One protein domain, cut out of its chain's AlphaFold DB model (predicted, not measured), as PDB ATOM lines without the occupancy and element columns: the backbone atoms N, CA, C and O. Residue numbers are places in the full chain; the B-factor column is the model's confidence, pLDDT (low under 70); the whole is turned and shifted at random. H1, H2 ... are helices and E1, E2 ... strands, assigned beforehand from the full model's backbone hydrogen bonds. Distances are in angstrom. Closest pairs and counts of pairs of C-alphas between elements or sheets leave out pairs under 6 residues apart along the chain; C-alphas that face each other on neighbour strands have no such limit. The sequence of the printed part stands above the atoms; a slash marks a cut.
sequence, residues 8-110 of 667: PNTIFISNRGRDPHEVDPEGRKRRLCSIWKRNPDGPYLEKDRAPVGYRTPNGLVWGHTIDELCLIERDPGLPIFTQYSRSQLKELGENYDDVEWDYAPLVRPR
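Overview. This is residues 8 to 110 of the 667 residues of an uncharacterized protein of Ganoderma sinense ZZ0214-1 (UniProt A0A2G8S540). Little regular structure is present: a small antiparallel hairpin, E2 and E3, sits amid long loops, with H1 following at the end of E3 and short E1 near that end. Residues 21 to 29 stick out. The 103 printed residues, in order E1, E2, E3, H1, are of mixed class, with only 21 in named elements. The whole is compact, radius of gyration of the C-alphas 14.0 A, spanning 34 by 33 by 30 A.

Along the chain. Residues 8 to 60 hold no named element. E1, residues 61 to 63, begins at C-alpha 61 (-57.344, 236.603, -2.114). E2 is residues 69 to 73, 13.4 A; E3 is residues 80 to 85, 16.7 A. H1, residues 86 to 92, ends at C-alpha 92 (-59.941, 246.799, 7.406).

Arrangement. In the hairpin E2 and E3, at 147 degrees, N 70 and O 84 are within hydrogen-bond range, 2.9 A. Residues 11 to 12 pair antiparallel with 80 to 81 of E3, and 35 to 36 parallel with 71 to 72 of E2. E1 pairs with no named strand; its closest C-alphas to E3 are those of Gly 63 and Ser 85, 5.6 A. In H1 every O i to N i+4 pair is within hydrogen-bond range.

Size, cuts and confidence. The printed part has no cut, and no link between named elements is long. The C-alphas farthest apart, of Gly 27 and Asp 41, are 37.6 A apart. Residues 8 to 20 have pLDDT under 70.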
ATOM      1  N   PRO A   8     -59.663 224.708   7.400       48.22
ATOM      2  CA  PRO A   8     -58.502 224.551   6.513       48.22
ATOM      3  C   PRO A   8     -57.741 225.856   6.209       48.22
ATOM      4  O   PRO A   8     -56.620 225.796   5.718       48.22
ATOM      5  N   ASN A   9     -58.318 227.026   6.514       48.31
ATOM      6  CA  ASN A   9     -57.662 228.333   6.355       48.31
ATOM      7  C   ASN A   9     -57.005 228.855   7.647       48.31
ATOM      8  O   ASN A   9     -56.530 229.991   7.670       48.31
ATOM      9  N   THR A  10     -57.076 228.105   8.751       54.22
ATOM     10  CA  THR A  10     -56.422 228.487  10.009       54.22
ATOM     11  C   THR A  10     -55.021 227.925   9.992       54.22
ATOM     12  O   THR A  10     -54.845 226.711   9.938       54.22
ATOM     13  N   ILE A  11     -54.033 228.812  10.014       58.62
ATOM     14  CA  ILE A  11     -52.631 228.415  10.011       58.62
ATOM     15  C   ILE A  11     -52.126 228.561  11.439       58.62
ATOM     16  O   ILE A  11     -52.048 229.671  11.970       58.62
ATOM     17  N   PHE A  12     -51.797 227.431  12.060       53.09
ATOM     18  CA  PHE A  12     -51.052 227.419  13.310       53.09
ATOM     19  C   PHE A  12     -49.575 227.505  12.959       53.09
ATOM     20  O   PHE A  12     -48.956 226.534  12.534       53.09
ATOM     21  N   ILE A  13     -48.998 228.690  13.102       57.94
ATOM     22  CA  ILE A  13     -47.557 228.842  12.942       57.94
ATOM     23  C   ILE A  13     -46.941 228.553  14.302       57.94
ATOM     24  O   ILE A  13     -47.302 229.178  15.301       57.94
ATOM     25  N   SER A  14     -46.021 227.586  14.367       48.09
ATOM     26  CA  SER A  14     -45.217 227.438  15.576       48.09
ATOM     27  C   SER A  14     -44.459 228.749  15.785       48.09
ATOM     28  O   SER A  14     -43.784 229.233  14.883       48.09
ATOM     29  N   ASN A  15     -44.628 229.351  16.963       40.09
ATOM     30  CA  ASN A  15     -44.260 230.730  17.317       40.09
ATOM     31  C   ASN A  15     -42.752 231.069  17.242       40.09
ATOM     32  O   ASN A  15     -42.289 232.042  17.833       40.09
ATOM     33  N   ARG A  16     -41.940 230.252  16.568       50.16
ATOM     34  CA  ARG A  16     -40.547 230.568  16.286       50.16
ATOM     35  C   ARG A  16     -40.538 231.410  15.025       50.16
ATOM     36  O   ARG A  16     -40.687 230.864  13.936       50.16
ATOM     37  N   GLY A  17     -40.390 232.724  15.195       54.38
ATOM     38  CA  GLY A  17     -40.041 233.627  14.104       54.38
ATOM     39  C   GLY A  17     -38.867 233.019  13.349       54.38
ATOM     40  O   GLY A  17     -37.751 232.989  13.868       54.38
ATOM     41  N   ARG A  18     -39.158 232.420  12.191       59.72
ATOM     42  CA  ARG A  18     -38.122 231.852  11.342       59.72
ATOM     43  C   ARG A  18     -37.295 233.010  10.837       59.72
ATOM     44  O   ARG A  18     -37.839 234.051  10.467       59.72
ATOM     45  N   ASP A  19     -35.988 232.823  10.878       67.69
ATOM     46  CA  ASP A  19     -35.058 233.765  10.284       67.69
ATOM     47  C   ASP A  19     -35.474 233.950   8.808       67.69
ATOM     48  O   ASP A  19     -35.657 232.945   8.114       67.69
ATOM     49  N   PRO A  20     -35.673 235.181   8.301       66.38
ATOM     50  CA  PRO A  20     -35.941 235.407   6.879       66.38
ATOM     51  C   PRO A  20     -34.847 234.820   5.965       66.38
ATOM     52  O   PRO A  20     -35.090 234.611   4.778       66.38
ATOM     53  N   HIS A  21     -33.667 234.511   6.510       73.94
ATOM     54  CA  HIS A  21     -32.577 233.818   5.827       73.94
ATOM     55  C   HIS A  21     -32.608 232.285   5.965       73.94
ATOM     56  O   HIS A  21     -31.786 231.604   5.349       73.94
ATOM     57  N   GLU A  22     -33.539 231.711   6.735       80.06
ATOM     58  CA  GLU A  22     -33.707 230.262   6.847       80.06
ATOM     59  C   GLU A  22     -34.216 229.696   5.517       80.06
ATOM     60  O   GLU A  22     -35.378 229.872   5.134       80.06
ATOM     61  N   VAL A  23     -33.332 228.999   4.804       78.19
ATOM     62  CA  VAL A  23     -33.667 228.305   3.561       78.19
ATOM     63  C   VAL A  23     -34.760 227.279   3.843       78.19
ATOM     64  O   VAL A  23     -34.688 226.512   4.801       78.19
ATOM     65  N   ASP A  24     -35.804 227.277   3.017       81.75
ATOM     66  CA  ASP A  24     -36.841 226.255   3.107       81.75
ATOM     67  C   ASP A  24     -36.260 224.862   2.885       81.75
ATOM     68  O   ASP A  24     -35.528 224.684   1.910       81.75
ATOM     69  N   PRO A  25     -36.584 223.869   3.734       82.56
ATOM     70  CA  PRO A  25     -36.105 222.508   3.523       82.56
ATOM     71  C   PRO A  25     -36.568 221.939   2.171       82.56
ATOM     72  O   PRO A  25     -35.861 221.115   1.601       82.56
ATOM     73  N   GLU A  26     -37.695 222.411   1.620       82.88
ATOM     74  CA  GLU A  26     -38.197 222.044   0.289       82.88
ATOM     75  C   GLU A  26     -37.771 223.039  -0.814       82.88
ATOM     76  O   GLU A  26     -38.202 222.925  -1.964       82.88
ATOM     77  N   GLY A  27     -36.946 224.043  -0.488       86.56
ATOM     78  CA  GLY A  27     -36.450 225.046  -1.433       86.56
ATOM     79  C   GLY A  27     -37.497 226.054  -1.927       86.56
ATOM     80  O   GLY A  27     -37.292 226.675  -2.973       86.56
ATOM     81  N   ARG A  28     -38.616 226.228  -1.209       90.56
ATOM     82  CA  ARG A  28     -39.648 227.230  -1.526       90.56
ATOM     83  C   ARG A  28     -39.083 228.648  -1.558       90.56
ATOM     84  O   ARG A  28     -38.415 229.089  -0.624       90.56
ATOM     85  N   LYS A  29     -39.429 229.375  -2.617       91.25
ATOM     86  CA  LYS A  29     -39.121 230.795  -2.821       91.25
ATOM     87  C   LYS A  29     -40.322 231.676  -2.478       91.25
ATOM     88  O   LYS A  29     -40.140 232.820  -2.076       91.25
ATOM     89  N   ARG A  30     -41.547 231.160  -2.630       92.88
ATOM     90  CA  ARG A  30     -42.793 231.906  -2.409       92.88
ATOM     91  C   ARG A  30     -43.318 231.686  -0.996       92.88
ATOM     92  O   ARG A  30     -44.045 230.733  -0.721       92.88
ATOM     93  N   ARG A  31     -42.945 232.581  -0.081       89.06
ATOM     94  CA  ARG A  31     -43.341 232.523   1.331       89.06
ATOM     95  C   ARG A  31     -43.991 233.821   1.775       89.06
ATOM     96  O   ARG A  31     -43.591 234.896   1.348       89.06
ATOM     97  N   LEU A  32     -44.956 233.697   2.680       89.06
ATOM     98  CA  LEU A  32     -45.476 234.836   3.422       89.06
ATOM     99  C   LEU A  32     -44.558 235.097   4.612       89.06
ATOM    100  O   LEU A  32     -44.580 234.347   5.586       89.06
ATOM    101  N   CYS A  33     -43.740 236.138   4.508       85.31
ATOM    102  CA  CYS A  33     -42.839 236.553   5.585       85.31
ATOM    103  C   CYS A  33     -43.430 237.693   6.428       85.31
ATOM    104  O   CYS A  33     -43.028 237.888   7.572       85.31
ATOM    105  N   SER A  34     -44.401 238.424   5.879       89.69
ATOM    106  CA  SER A  34     -44.996 239.592   6.521       89.69
ATOM    107  C   SER A  34     -46.098 239.184   7.497       89.69
ATOM    108  O   SER A  34     -47.065 238.519   7.114       89.69
ATOM    109  N   ILE A  35     -45.964 239.613   8.753       92.81
ATOM    110  CA  ILE A  35     -47.005 239.500   9.778       92.81
ATOM    111  C   ILE A  35     -47.578 240.892  10.035       92.81
ATOM    112  O   ILE A  35     -46.856 241.793  10.460       92.81
ATOM    113  N   TRP A  36     -48.879 241.053   9.812       94.06
ATOM    114  CA  TRP A  36     -49.606 242.274  10.124       94.06
ATOM    115  C   TRP A  36     -50.017 242.288  11.594       94.06
ATOM    116  O   TRP A  36     -50.819 241.458  12.038       94.06
ATOM    117  N   LYS A  37     -49.469 243.236  12.357       93.75
ATOM    118  CA  LYS A  37     -49.772 243.373  13.784       93.75
ATOM    119  C   LYS A  37     -51.143 244.013  13.975       93.75
ATOM    120  O   LYS A  37     -51.384 245.148  13.561       93.75
ATOM    121  N   ARG A  38     -52.031 243.283  14.647       95.31
ATOM    122  CA  ARG A  38     -53.339 243.787  15.076       95.31
ATOM    123  C   ARG A  38     -53.183 244.819  16.190       95.31
ATOM    124  O   ARG A  38     -52.192 244.829  16.921       95.31
ATOM    125  N   ASN A  39     -54.185 245.672  16.342       95.38
ATOM    126  CA  ASN A  39     -54.401 246.418  17.569       95.38
ATOM    127  C   ASN A  39     -54.621 245.400  18.708       95.38
ATOM    128  O   ASN A  39     -55.478 244.531  18.548       95.38
ATOM    129  N   PRO A  40     -53.888 245.477  19.837       96.25
ATOM    130  CA  PRO A  40     -54.087 244.580  20.977       96.25
ATOM    131  C   PRO A  40     -55.530 244.526  21.497       96.25
ATOM    132  O   PRO A  40     -55.950 243.490  21.998       96.25
ATOM    133  N   ASP A  41     -56.289 245.614  21.338       95.62
ATOM    134  CA  ASP A  41     -57.705 245.710  21.718       95.62
ATOM    135  C   ASP A  41     -58.658 245.505  20.518       95.62
ATOM    136  O   ASP A  41     -59.861 245.768  20.601       95.62
ATOM    137  N   GLY A  42     -58.122 245.092  19.365       94.69
ATOM    138  CA  GLY A  42     -58.882 244.853  18.145       94.69
ATOM    139  C   GLY A  42     -59.871 243.690  18.303       94.69
ATOM    140  O   GLY A  42     -59.604 242.734  19.030       94.69
ATOM    141  N   PRO A  43     -61.023 243.723  17.613       95.44
ATOM    142  CA  PRO A  43     -61.979 242.628  17.681       95.44
ATOM    143  C   PRO A  43     -61.421 241.359  17.026       95.44
ATOM    144  O   PRO A  43     -60.533 241.414  16.168       95.44
ATOM    145  N   TYR A  44     -62.013 240.220  17.381       94.50
ATOM    146  CA  TYR A  44     -61.780 238.959  16.686       94.50
ATOM    147  C   TYR A  44     -62.199 239.067  15.212       94.50
ATOM    148  O   TYR A  44     -63.322 239.467  14.900       94.50
ATOM    149  N   LEU A  45     -61.322 238.657  14.295       94.38
ATOM    150  CA  LEU A  45     -61.629 238.572  12.872       94.38
ATOM    151  C   LEU A  45     -62.519 237.359  12.594       94.38
ATOM    152  O   LEU A  45     -62.059 236.213  12.536       94.38
ATOM    153  N   GLU A  46     -63.809 237.612  12.387       90.06
ATOM    154  CA  GLU A  46     -64.778 236.602  11.965       90.06
ATOM    155  C   GLU A  46     -64.438 236.054  10.564       90.06
ATOM    156  O   GLU A  46     -63.915 236.745   9.691       90.06
ATOM    157  N   LYS A  47     -64.692 234.758  10.336       79.31
ATOM    158  CA  LYS A  47     -64.305 234.072   9.085       79.31
ATOM    159  C   LYS A  47     -65.112 234.572   7.886       79.31
ATOM    160  O   LYS A  47     -64.585 234.665   6.783       79.31
ATOM    161  N   ASP A  48     -66.386 234.826   8.116       81.94
ATOM    162  CA  ASP A  48     -67.410 235.225   7.158       81.94
ATOM    163  C   ASP A  48     -67.495 236.744   6.968       81.94
ATOM    164  O   ASP A  48     -68.211 237.205   6.084       81.94
ATOM    165  N   ARG A  49     -66.722 237.517   7.742       87.75
ATOM    166  CA  ARG A  49     -66.662 238.984   7.660       87.75
ATOM    167  C   ARG A  49     -65.276 239.517   7.314       87.75
ATOM    168  O   ARG A  49     -64.932 240.637   7.678       87.75
ATOM    169  N   ALA A  50     -64.464 238.713   6.632       89.81
ATOM    170  CA  ALA A  50     -63.197 239.206   6.117       89.81
ATOM    171  C   ALA A  50     -63.449 240.347   5.106       89.81
ATOM    172  O   ALA A  50     -64.323 240.185   4.248       89.81
ATOM    173  N   PRO A  51     -62.675 241.449   5.155       94.12
ATOM    174  CA  PRO A  51     -62.734 242.508   4.153       94.12
ATOM    175  C   PRO A  51     -62.590 241.941   2.743       94.12
ATOM    176  O   PRO A  51     -61.832 240.983   2.518       94.12
ATOM    177  N   VAL A  52     -63.311 242.529   1.792       92.50
ATOM    178  CA  VAL A  52     -63.387 242.009   0.425       92.50
ATOM    179  C   VAL A  52     -62.111 242.304  -0.349       92.50
ATOM    180  O   VAL A  52     -61.687 241.452  -1.113       92.50
ATOM    181  N   GLY A  53     -61.462 243.449  -0.152       94.88
ATOM    182  CA  GLY A  53     -60.257 243.863  -0.868       94.88
ATOM    183  C   GLY A  53     -60.331 243.639  -2.384       94.88
ATOM    184  O   GLY A  53     -61.396 243.558  -2.998       94.88
ATOM    185  N   TYR A  54     -59.168 243.496  -3.011       95.50
ATOM    186  CA  TYR A  54     -59.075 243.012  -4.383       95.50
ATOM    187  C   TYR A  54     -59.055 241.485  -4.423       95.50
ATOM    188  O   TYR A  54     -58.567 240.803  -3.509       95.50
ATOM    189  N   ARG A  55     -59.629 240.942  -5.497       94.19
ATOM    190  CA  ARG A  55     -59.825 239.510  -5.702       94.19
ATOM    191  C   ARG A  55     -59.425 239.109  -7.104       94.19
ATOM    192  O   ARG A  55     -59.605 239.878  -8.042       94.19
ATOM    193  N   THR A  56     -58.937 237.884  -7.249       93.00
ATOM    194  CA  THR A  56     -58.851 237.264  -8.572       93.00
ATOM    195  C   THR A  56     -60.246 237.136  -9.196       93.00
ATOM    196  O   THR A  56     -61.243 237.147  -8.472       93.00
ATOM    197  N   PRO A  57     -60.348 236.924 -10.520       89.12
ATOM    198  CA  PRO A  57     -61.638 236.696 -11.179       89.12
ATOM    199  C   PRO A  57     -62.466 235.541 -10.589       89.12
ATOM    200  O   PRO A  57     -63.689 235.588 -10.608       89.12
ATOM    201  N   ASN A  58     -61.810 234.526 -10.013       86.12
ATOM    202  CA  ASN A  58     -62.465 233.418  -9.310       86.12
ATOM    203  C   ASN A  58     -62.652 233.662  -7.794       86.12
ATOM    204  O   ASN A  58     -62.862 232.715  -7.038       86.12
ATOM    205  N   GLY A  59     -62.553 234.914  -7.334       90.12
ATOM    206  CA  GLY A  59     -62.903 235.328  -5.973       90.12
ATOM    207  C   GLY A  59     -61.875 235.002  -4.885       90.12
ATOM    208  O   GLY A  59     -62.213 235.053  -3.703       90.12
ATOM    209  N   LEU A  60     -60.635 234.661  -5.240       93.06
ATOM    210  CA  LEU A  60     -59.574 234.354  -4.275       93.06
ATOM    211  C   LEU A  60     -58.835 235.614  -3.824       93.06
ATOM    212  O   LEU A  60     -58.794 236.616  -4.543       93.06
ATOM    213  N   VAL A  61     -58.229 235.549  -2.633       95.38
ATOM    214  CA  VAL A  61     -57.344 236.603  -2.114       95.38
ATOM    215  C   VAL A  61     -56.220 236.838  -3.115       95.38
ATOM    216  O   VAL A  61     -55.598 235.878  -3.570       95.38
ATOM    217  N   TRP A  62     -55.977 238.102  -3.448       96.56
ATOM    218  CA  TRP A  62     -55.032 238.510  -4.479       96.56
ATOM    219  C   TRP A  62     -54.088 239.597  -3.967       96.56
ATOM    220  O   TRP A  62     -54.526 240.508  -3.261       96.56
ATOM    221  N   GLY A  63     -52.819 239.507  -4.365       95.56
ATOM    222  CA  GLY A  63     -51.799 240.537  -4.170       95.56
ATOM    223  C   GLY A  63     -50.970 240.710  -5.440       95.56
ATOM    224  O   GLY A  63     -50.729 239.743  -6.166       95.56
ATOM    225  N   HIS A  64     -50.544 241.939  -5.728       94.56
ATOM    226  CA  HIS A  64     -49.760 242.248  -6.919       94.56
ATOM    227  C   HIS A  64     -48.358 241.635  -6.856       94.56
ATOM    228  O   HIS A  64     -47.854 241.090  -7.839       94.56
ATOM    229  N   THR A  65     -47.757 241.681  -5.673       94.06
ATOM    230  CA  THR A  65     -46.500 241.018  -5.332       94.06
ATOM    231  C   THR A  65     -46.730 240.077  -4.151       94.06
ATOM    232  O   THR A  65     -47.796 240.078  -3.530       94.06
ATOM    233  N   ILE A  66     -45.736 239.245  -3.839       94.25
ATOM    234  CA  ILE A  66     -45.799 238.363  -2.666       94.25
ATOM    235  C   ILE A  66     -45.830 239.184  -1.371       94.25
ATOM    236  O   ILE A  66     -46.535 238.805  -0.442       94.25
ATOM    237  N   ASP A  67     -45.143 240.327  -1.339       93.12
ATOM    238  CA  ASP A  67     -45.058 241.196  -0.158       93.12
ATOM    239  C   ASP A  67     -46.393 241.873   0.180       93.12
ATOM    240  O   ASP A  67     -46.623 242.261   1.323       93.12
ATOM    241  N   GLU A  68     -47.313 241.961  -0.785       95.19
ATOM    242  CA  GLU A  68     -48.685 242.418  -0.546       95.19
ATOM    243  C   GLU A  68     -49.582 241.352   0.091       95.19
ATOM    244  O   GLU A  68     -50.756 241.616   0.352       95.19
ATOM    245  N   LEU A  69     -49.082 240.140   0.321       95.75
ATOM    246  CA  LEU A  69     -49.789 239.095   1.043       95.75
ATOM    247  C   LEU A  69     -49.159 238.949   2.427       95.75
ATOM    248  O   LEU A  69     -47.945 238.842   2.580       95.75
ATOM    249  N   CYS A  70     -49.996 238.920   3.456       94.88
ATOM    250  CA  CYS A  70     -49.543 238.883   4.836       94.88
ATOM    251  C   CYS A  70     -50.344 237.885   5.664       94.88
ATOM    252  O   CYS A  70     -51.479 237.514   5.346       94.88
ATOM    253  N   LEU A  71     -49.729 237.462   6.759       94.50
ATOM    254  CA  LEU A  71     -50.391 236.751   7.835       94.50
ATOM    255  C   LEU A  71     -50.909 237.777   8.836       94.50
ATOM    256  O   LEU A  71     -50.162 238.644   9.270       94.50
ATOM    257  N   ILE A  72     -52.170 237.671   9.226       94.94
ATOM    258  CA  ILE A  72     -52.790 238.551  10.216       94.94
ATOM    259  C   ILE A  72     -53.371 237.715  11.355       94.94
ATOM    260  O   ILE A  72     -54.003 236.681  11.116       94.94
ATOM    261  N   GLU A  73     -53.132 238.144  12.594       95.00
ATOM    262  CA  GLU A  73     -53.709 237.511  13.784       95.00
ATOM    263  C   GLU A  73     -55.236 237.647  13.751       95.00
ATOM    264  O   GLU A  73     -55.778 238.734  13.548       95.00
ATOM    265  N   ARG A  74     -55.951 236.533  13.932       93.75
ATOM    266  CA  ARG A  74     -57.416 236.546  14.027       93.75
ATOM    267  C   ARG A  74     -57.885 237.105  15.359       93.75
ATOM    268  O   ARG A  74     -58.905 237.778  15.397       93.75
ATOM    269  N   ASP A  75     -57.162 236.786  16.421       94.12
ATOM    270  CA  ASP A  75     -57.394 237.277  17.773       94.12
ATOM    271  C   ASP A  75     -56.083 237.911  18.249       94.12
ATOM    272  O   ASP A  75     -55.074 237.193  18.272       94.12
ATOM    273  N   PRO A  76     -56.046 239.222  18.540       94.25
ATOM    274  CA  PRO A  76     -54.809 239.890  18.917       94.25
ATOM    275  C   PRO A  76     -54.099 239.180  20.076       94.25
ATOM    276  O   PRO A  76     -54.678 238.922  21.130       94.25
ATOM    277  N   GLY A  77     -52.822 238.848  19.882       89.38
ATOM    278  CA  GLY A  77     -52.011 238.172  20.900       89.38
ATOM    279  C   GLY A  77     -52.192 236.651  20.996       89.38
ATOM    280  O   GLY A  77     -51.471 236.016  21.773       89.38
ATOM    281  N   LEU A  78     -53.077 236.037  20.201       90.25
ATOM    282  CA  LEU A  78     -53.093 234.586  20.000       90.25
ATOM    283  C   LEU A  78     -52.400 234.218  18.678       90.25
ATOM    284  O   LEU A  78     -52.627 234.871  17.661       90.25
ATOM    285  N   PRO A  79     -51.621 233.119  18.629       88.38
ATOM    286  CA  PRO A  79     -50.908 232.684  17.426       88.38
ATOM    287  C   PRO A  79     -51.841 231.959  16.434       88.38
ATOM    288  O   PRO A  79     -51.555 230.854  15.971       88.38
ATOM    289  N   ILE A  80     -52.998 232.557  16.148       88.38
ATOM    290  CA  ILE A  80     -54.006 232.048  15.221       88.38
ATOM    291  C   ILE A  80     -54.048 233.005  14.037       88.38
ATOM    292  O   ILE A  80     -54.616 234.090  14.138       88.38
ATOM    293  N   PHE A  81     -53.478 232.596  12.908       90.62
ATOM    294  CA  PHE A  81     -53.330 233.471  11.749       90.62
ATOM    295  C   PHE A  81     -54.327 233.142  10.638       90.62
ATOM    296  O   PHE A  81     -54.767 232.001  10.457       90.62
ATOM    297  N   THR A  82     -54.659 234.163   9.858       92.38
ATOM    298  CA  THR A  82     -55.277 234.035   8.538       92.38
ATOM    299  C   THR A  82     -54.489 234.856   7.517       92.38
ATOM    300  O   THR A  82     -53.557 235.564   7.886       92.38
ATOM    301  N   GLN A  83     -54.806 234.724   6.232       94.38
ATOM    302  CA  GLN A  83     -54.039 235.341   5.149       94.38
ATOM    303  C   GLN A  83     -54.853 236.444   4.496       94.38
ATOM    304  O   GLN A  83     -55.905 236.160   3.916       94.38
ATOM    305  N   TYR A  84     -54.377 237.683   4.602       95.88
ATOM    306  CA  TYR A  84     -54.993 238.865   3.998       95.88
ATOM    307  C   TYR A  84     -54.046 239.474   2.966       95.88
ATOM    308  O   TYR A  84     -52.824 239.393   3.095       95.88
ATOM    309  N   SER A  85     -54.612 240.112   1.947       96.56
ATOM    310  CA  SER A  85     -53.851 240.985   1.060       96.56
ATOM    311  C   SER A  85     -53.806 242.423   1.569       96.56
ATOM    312  O   SER A  85     -54.652 242.852   2.355       96.56
ATOM    313  N   ARG A  86     -52.865 243.212   1.053       96.12
ATOM    314  CA  ARG A  86     -52.718 244.643   1.333       96.12
ATOM    315  C   ARG A  86     -54.012 245.425   1.095       96.12
ATOM    316  O   ARG A  86     -54.354 246.301   1.882       96.12
ATOM    317  N   SER A  87     -54.762 245.092   0.045       96.75
ATOM    318  CA  SER A  87     -56.059 245.727  -0.228       96.75
ATOM    319  C   SER A  87     -57.121 245.378   0.821       96.75
ATOM    320  O   SER A  87     -57.927 246.237   1.167       96.75
ATOM    321  N   GLN A  88     -57.097 244.166   1.387       97.06
ATOM    322  CA  GLN A  88     -57.963 243.814   2.519       97.06
ATOM    323  C   GLN A  88     -57.546 244.527   3.804       97.06
ATOM    324  O   GLN A  88     -58.414 244.943   4.564       97.06
ATOM    325  N   LEU A  89     -56.241 244.678   4.048       96.56
ATOM    326  CA  LEU A  89     -55.738 245.451   5.187       96.56
ATOM    327  C   LEU A  89     -56.161 246.920   5.098       96.56
ATOM    328  O   LEU A  89     -56.585 247.494   6.097       96.56
ATOM    329  N   LYS A  90     -56.108 247.512   3.898       96.19
ATOM    330  CA  LYS A  90     -56.576 248.885   3.674       96.19
ATOM    331  C   LYS A  90     -58.062 249.036   3.984       96.19
ATOM    332  O   LYS A  90     -58.448 249.988   4.652       96.19
ATOM    333  N   GLU A  91     -58.888 248.096   3.525       95.88
ATOM    334  CA  GLU A  91     -60.331 248.089   3.803       95.88
ATOM    335  C   GLU A  91     -60.640 247.851   5.289       95.88
ATOM    336  O   GLU A  91     -61.556 248.462   5.829       95.88
ATOM    337  N   LEU A  92     -59.853 247.006   5.961       96.12
ATOM    338  CA  LEU A  92     -59.941 246.799   7.406       96.12
ATOM    339  C   LEU A  92     -59.637 248.088   8.190       96.12
ATOM    340  O   LEU A  92     -60.212 248.300   9.255       96.12
ATOM    341  N   GLY A  93     -58.709 248.914   7.695       95.94
ATOM    342  CA  GLY A  93     -58.324 250.209   8.271       95.94
ATOM    343  C   GLY A  93     -57.519 250.136   9.575       95.94
ATOM    344  O   GLY A  93     -57.021 251.150  10.057       95.94
ATOM    345  N   GLU A  94     -57.363 248.950  10.160       94.81
ATOM    346  CA  GLU A  94     -56.666 248.753  11.428       94.81
ATOM    347  C   GLU A  94     -55.144 248.793  11.244       94.81
ATOM    348  O   GLU A  94     -54.563 247.899  10.622       94.81
ATOM    349  N   ASN A  95     -54.512 249.822  11.819       91.69
ATOM    350  CA  ASN A  95     -53.073 250.106  11.732       91.69
ATOM    351  C   ASN A  95     -52.550 250.302  10.300       91.69
ATOM    352  O   ASN A  95     -51.349 250.207  10.076       91.69
ATOM    353  N   TYR A  96     -53.429 250.543   9.326       93.94
ATOM    354  CA  TYR A  96     -53.011 250.691   7.939       93.94
ATOM    355  C   TYR A  96     -52.424 252.079   7.696       93.94
ATOM    356  O   TYR A  96     -53.127 253.081   7.829       93.94
ATOM    357  N   ASP A  97     -51.155 252.124   7.300       90.19
ATOM    358  CA  ASP A  97     -50.465 253.346   6.904       90.19
ATOM    359  C   ASP A  97     -49.968 253.220   5.457       90.19
ATOM    360  O   ASP A  97     -49.190 252.323   5.132       90.19
ATOM    361  N   ASP A  98     -50.407 254.122   4.574       88.38
ATOM    362  CA  ASP A  98     -49.929 254.167   3.186       88.38
ATOM    363  C   ASP A  98     -48.411 254.457   3.113       88.38
ATOM    364  O   ASP A  98     -47.770 254.081   2.128       88.38
ATOM    365  N   VAL A  99     -47.821 255.061   4.158       89.38
ATOM    366  CA  VAL A  99     -46.373 255.323   4.241       89.38
ATOM    367  C   VAL A  99     -45.558 254.038   4.405       89.38
ATOM    368  O   VAL A  99     -44.482 253.941   3.824       89.38
ATOM    369  N   GLU A 100     -46.064 253.033   5.132       85.62
ATOM    370  CA  GLU A 100     -45.375 251.739   5.323       85.62
ATOM    371  C   GLU A 100     -45.160 250.998   3.994       85.62
ATOM    372  O   GLU A 100     -44.253 250.181   3.857       85.62
ATOM    373  N   TRP A 101     -45.974 251.327   2.994       83.94
ATOM    374  CA  TRP A 101     -45.938 250.727   1.668       83.94
ATOM    375  C   TRP A 101     -45.300 251.637   0.613       83.94
ATOM    376  O   TRP A 101     -45.628 251.521  -0.570       83.94
ATOM    377  N   ASP A 102     -44.449 252.575   1.036       85.62
ATOM    378  CA  ASP A 102     -43.741 253.526   0.172       85.62
ATOM    379  C   ASP A 102     -44.669 254.278  -0.801       85.62
ATOM    380  O   ASP A 102     -44.276 254.635  -1.913       85.62
ATOM    381  N   TYR A 103     -45.931 254.500  -0.409       80.38
ATOM    382  CA  TYR A 103     -46.973 255.086  -1.260       80.38
ATOM    383  C   TYR A 103     -47.218 254.344  -2.585       80.38
ATOM    384  O   TYR A 103     -47.831 254.900  -3.499       80.38
ATOM    385  N   ALA A 104     -46.785 253.085  -2.714       85.62
ATOM    386  CA  ALA A 104     -47.053 252.290  -3.903       85.62
ATOM    387  C   ALA A 104     -48.575 252.155  -4.087       85.62
ATOM    388  O   ALA A 104     -49.261 251.754  -3.140       85.62
ATOM    389  N   PRO A 105     -49.148 252.469  -5.259       88.62
ATOM    390  CA  PRO A 105     -50.592 252.411  -5.447       88.62
ATOM    391  C   PRO A 105     -51.109 250.975  -5.325       88.62
ATOM    392  O   PRO A 105     -50.424 250.015  -5.681       88.62
ATOM    393  N   LEU A 106     -52.347 250.818  -4.849       89.75
ATOM    394  CA  LEU A 106     -53.022 249.525  -4.899       89.75
ATOM    395  C   LEU A 106     -53.369 249.187  -6.347       89.75
ATOM    396  O   LEU A 106     -54.280 249.766  -6.942       89.75
ATOM    397  N   VAL A 107     -52.675 248.197  -6.880       90.31
ATOM    398  CA  VAL A 107     -52.885 247.685  -8.230       90.31
ATOM    399  C   VAL A 107     -54.072 246.722  -8.249       90.31
ATOM    400  O   VAL A 107     -54.243 245.952  -7.315       90.31
ATOM    401  N   ARG A 108     -54.906 246.734  -9.294       90.56
ATOM    402  CA  ARG A 108     -55.964 245.722  -9.487       90.56
ATOM    403  C   ARG A 108     -55.452 244.542 -10.322       90.56
ATOM    404  O   ARG A 108     -54.581 244.748 -11.170       90.56
ATOM    405  N   PRO A 109     -56.013 243.327 -10.153       92.06
ATOM    406  CA  PRO A 109     -55.709 242.211 -11.041       92.06
ATOM    407  C   PRO A 109     -55.940 242.600 -12.503       92.06
ATOM    408  O   PRO A 109     -56.999 243.112 -12.864       92.06
ATOM    409  N   ARG A 110     -54.943 242.328 -13.344       91.62
ATOM    410  CA  ARG A 110     -54.931 242.670 -14.768       91.62
ATOM    411  C   ARG A 110     -54.639 241.427 -15.591       91.62
ATOM    412  O   ARG A 110     -53.759 240.647 -15.226       91.62
TER     413      ARG A 110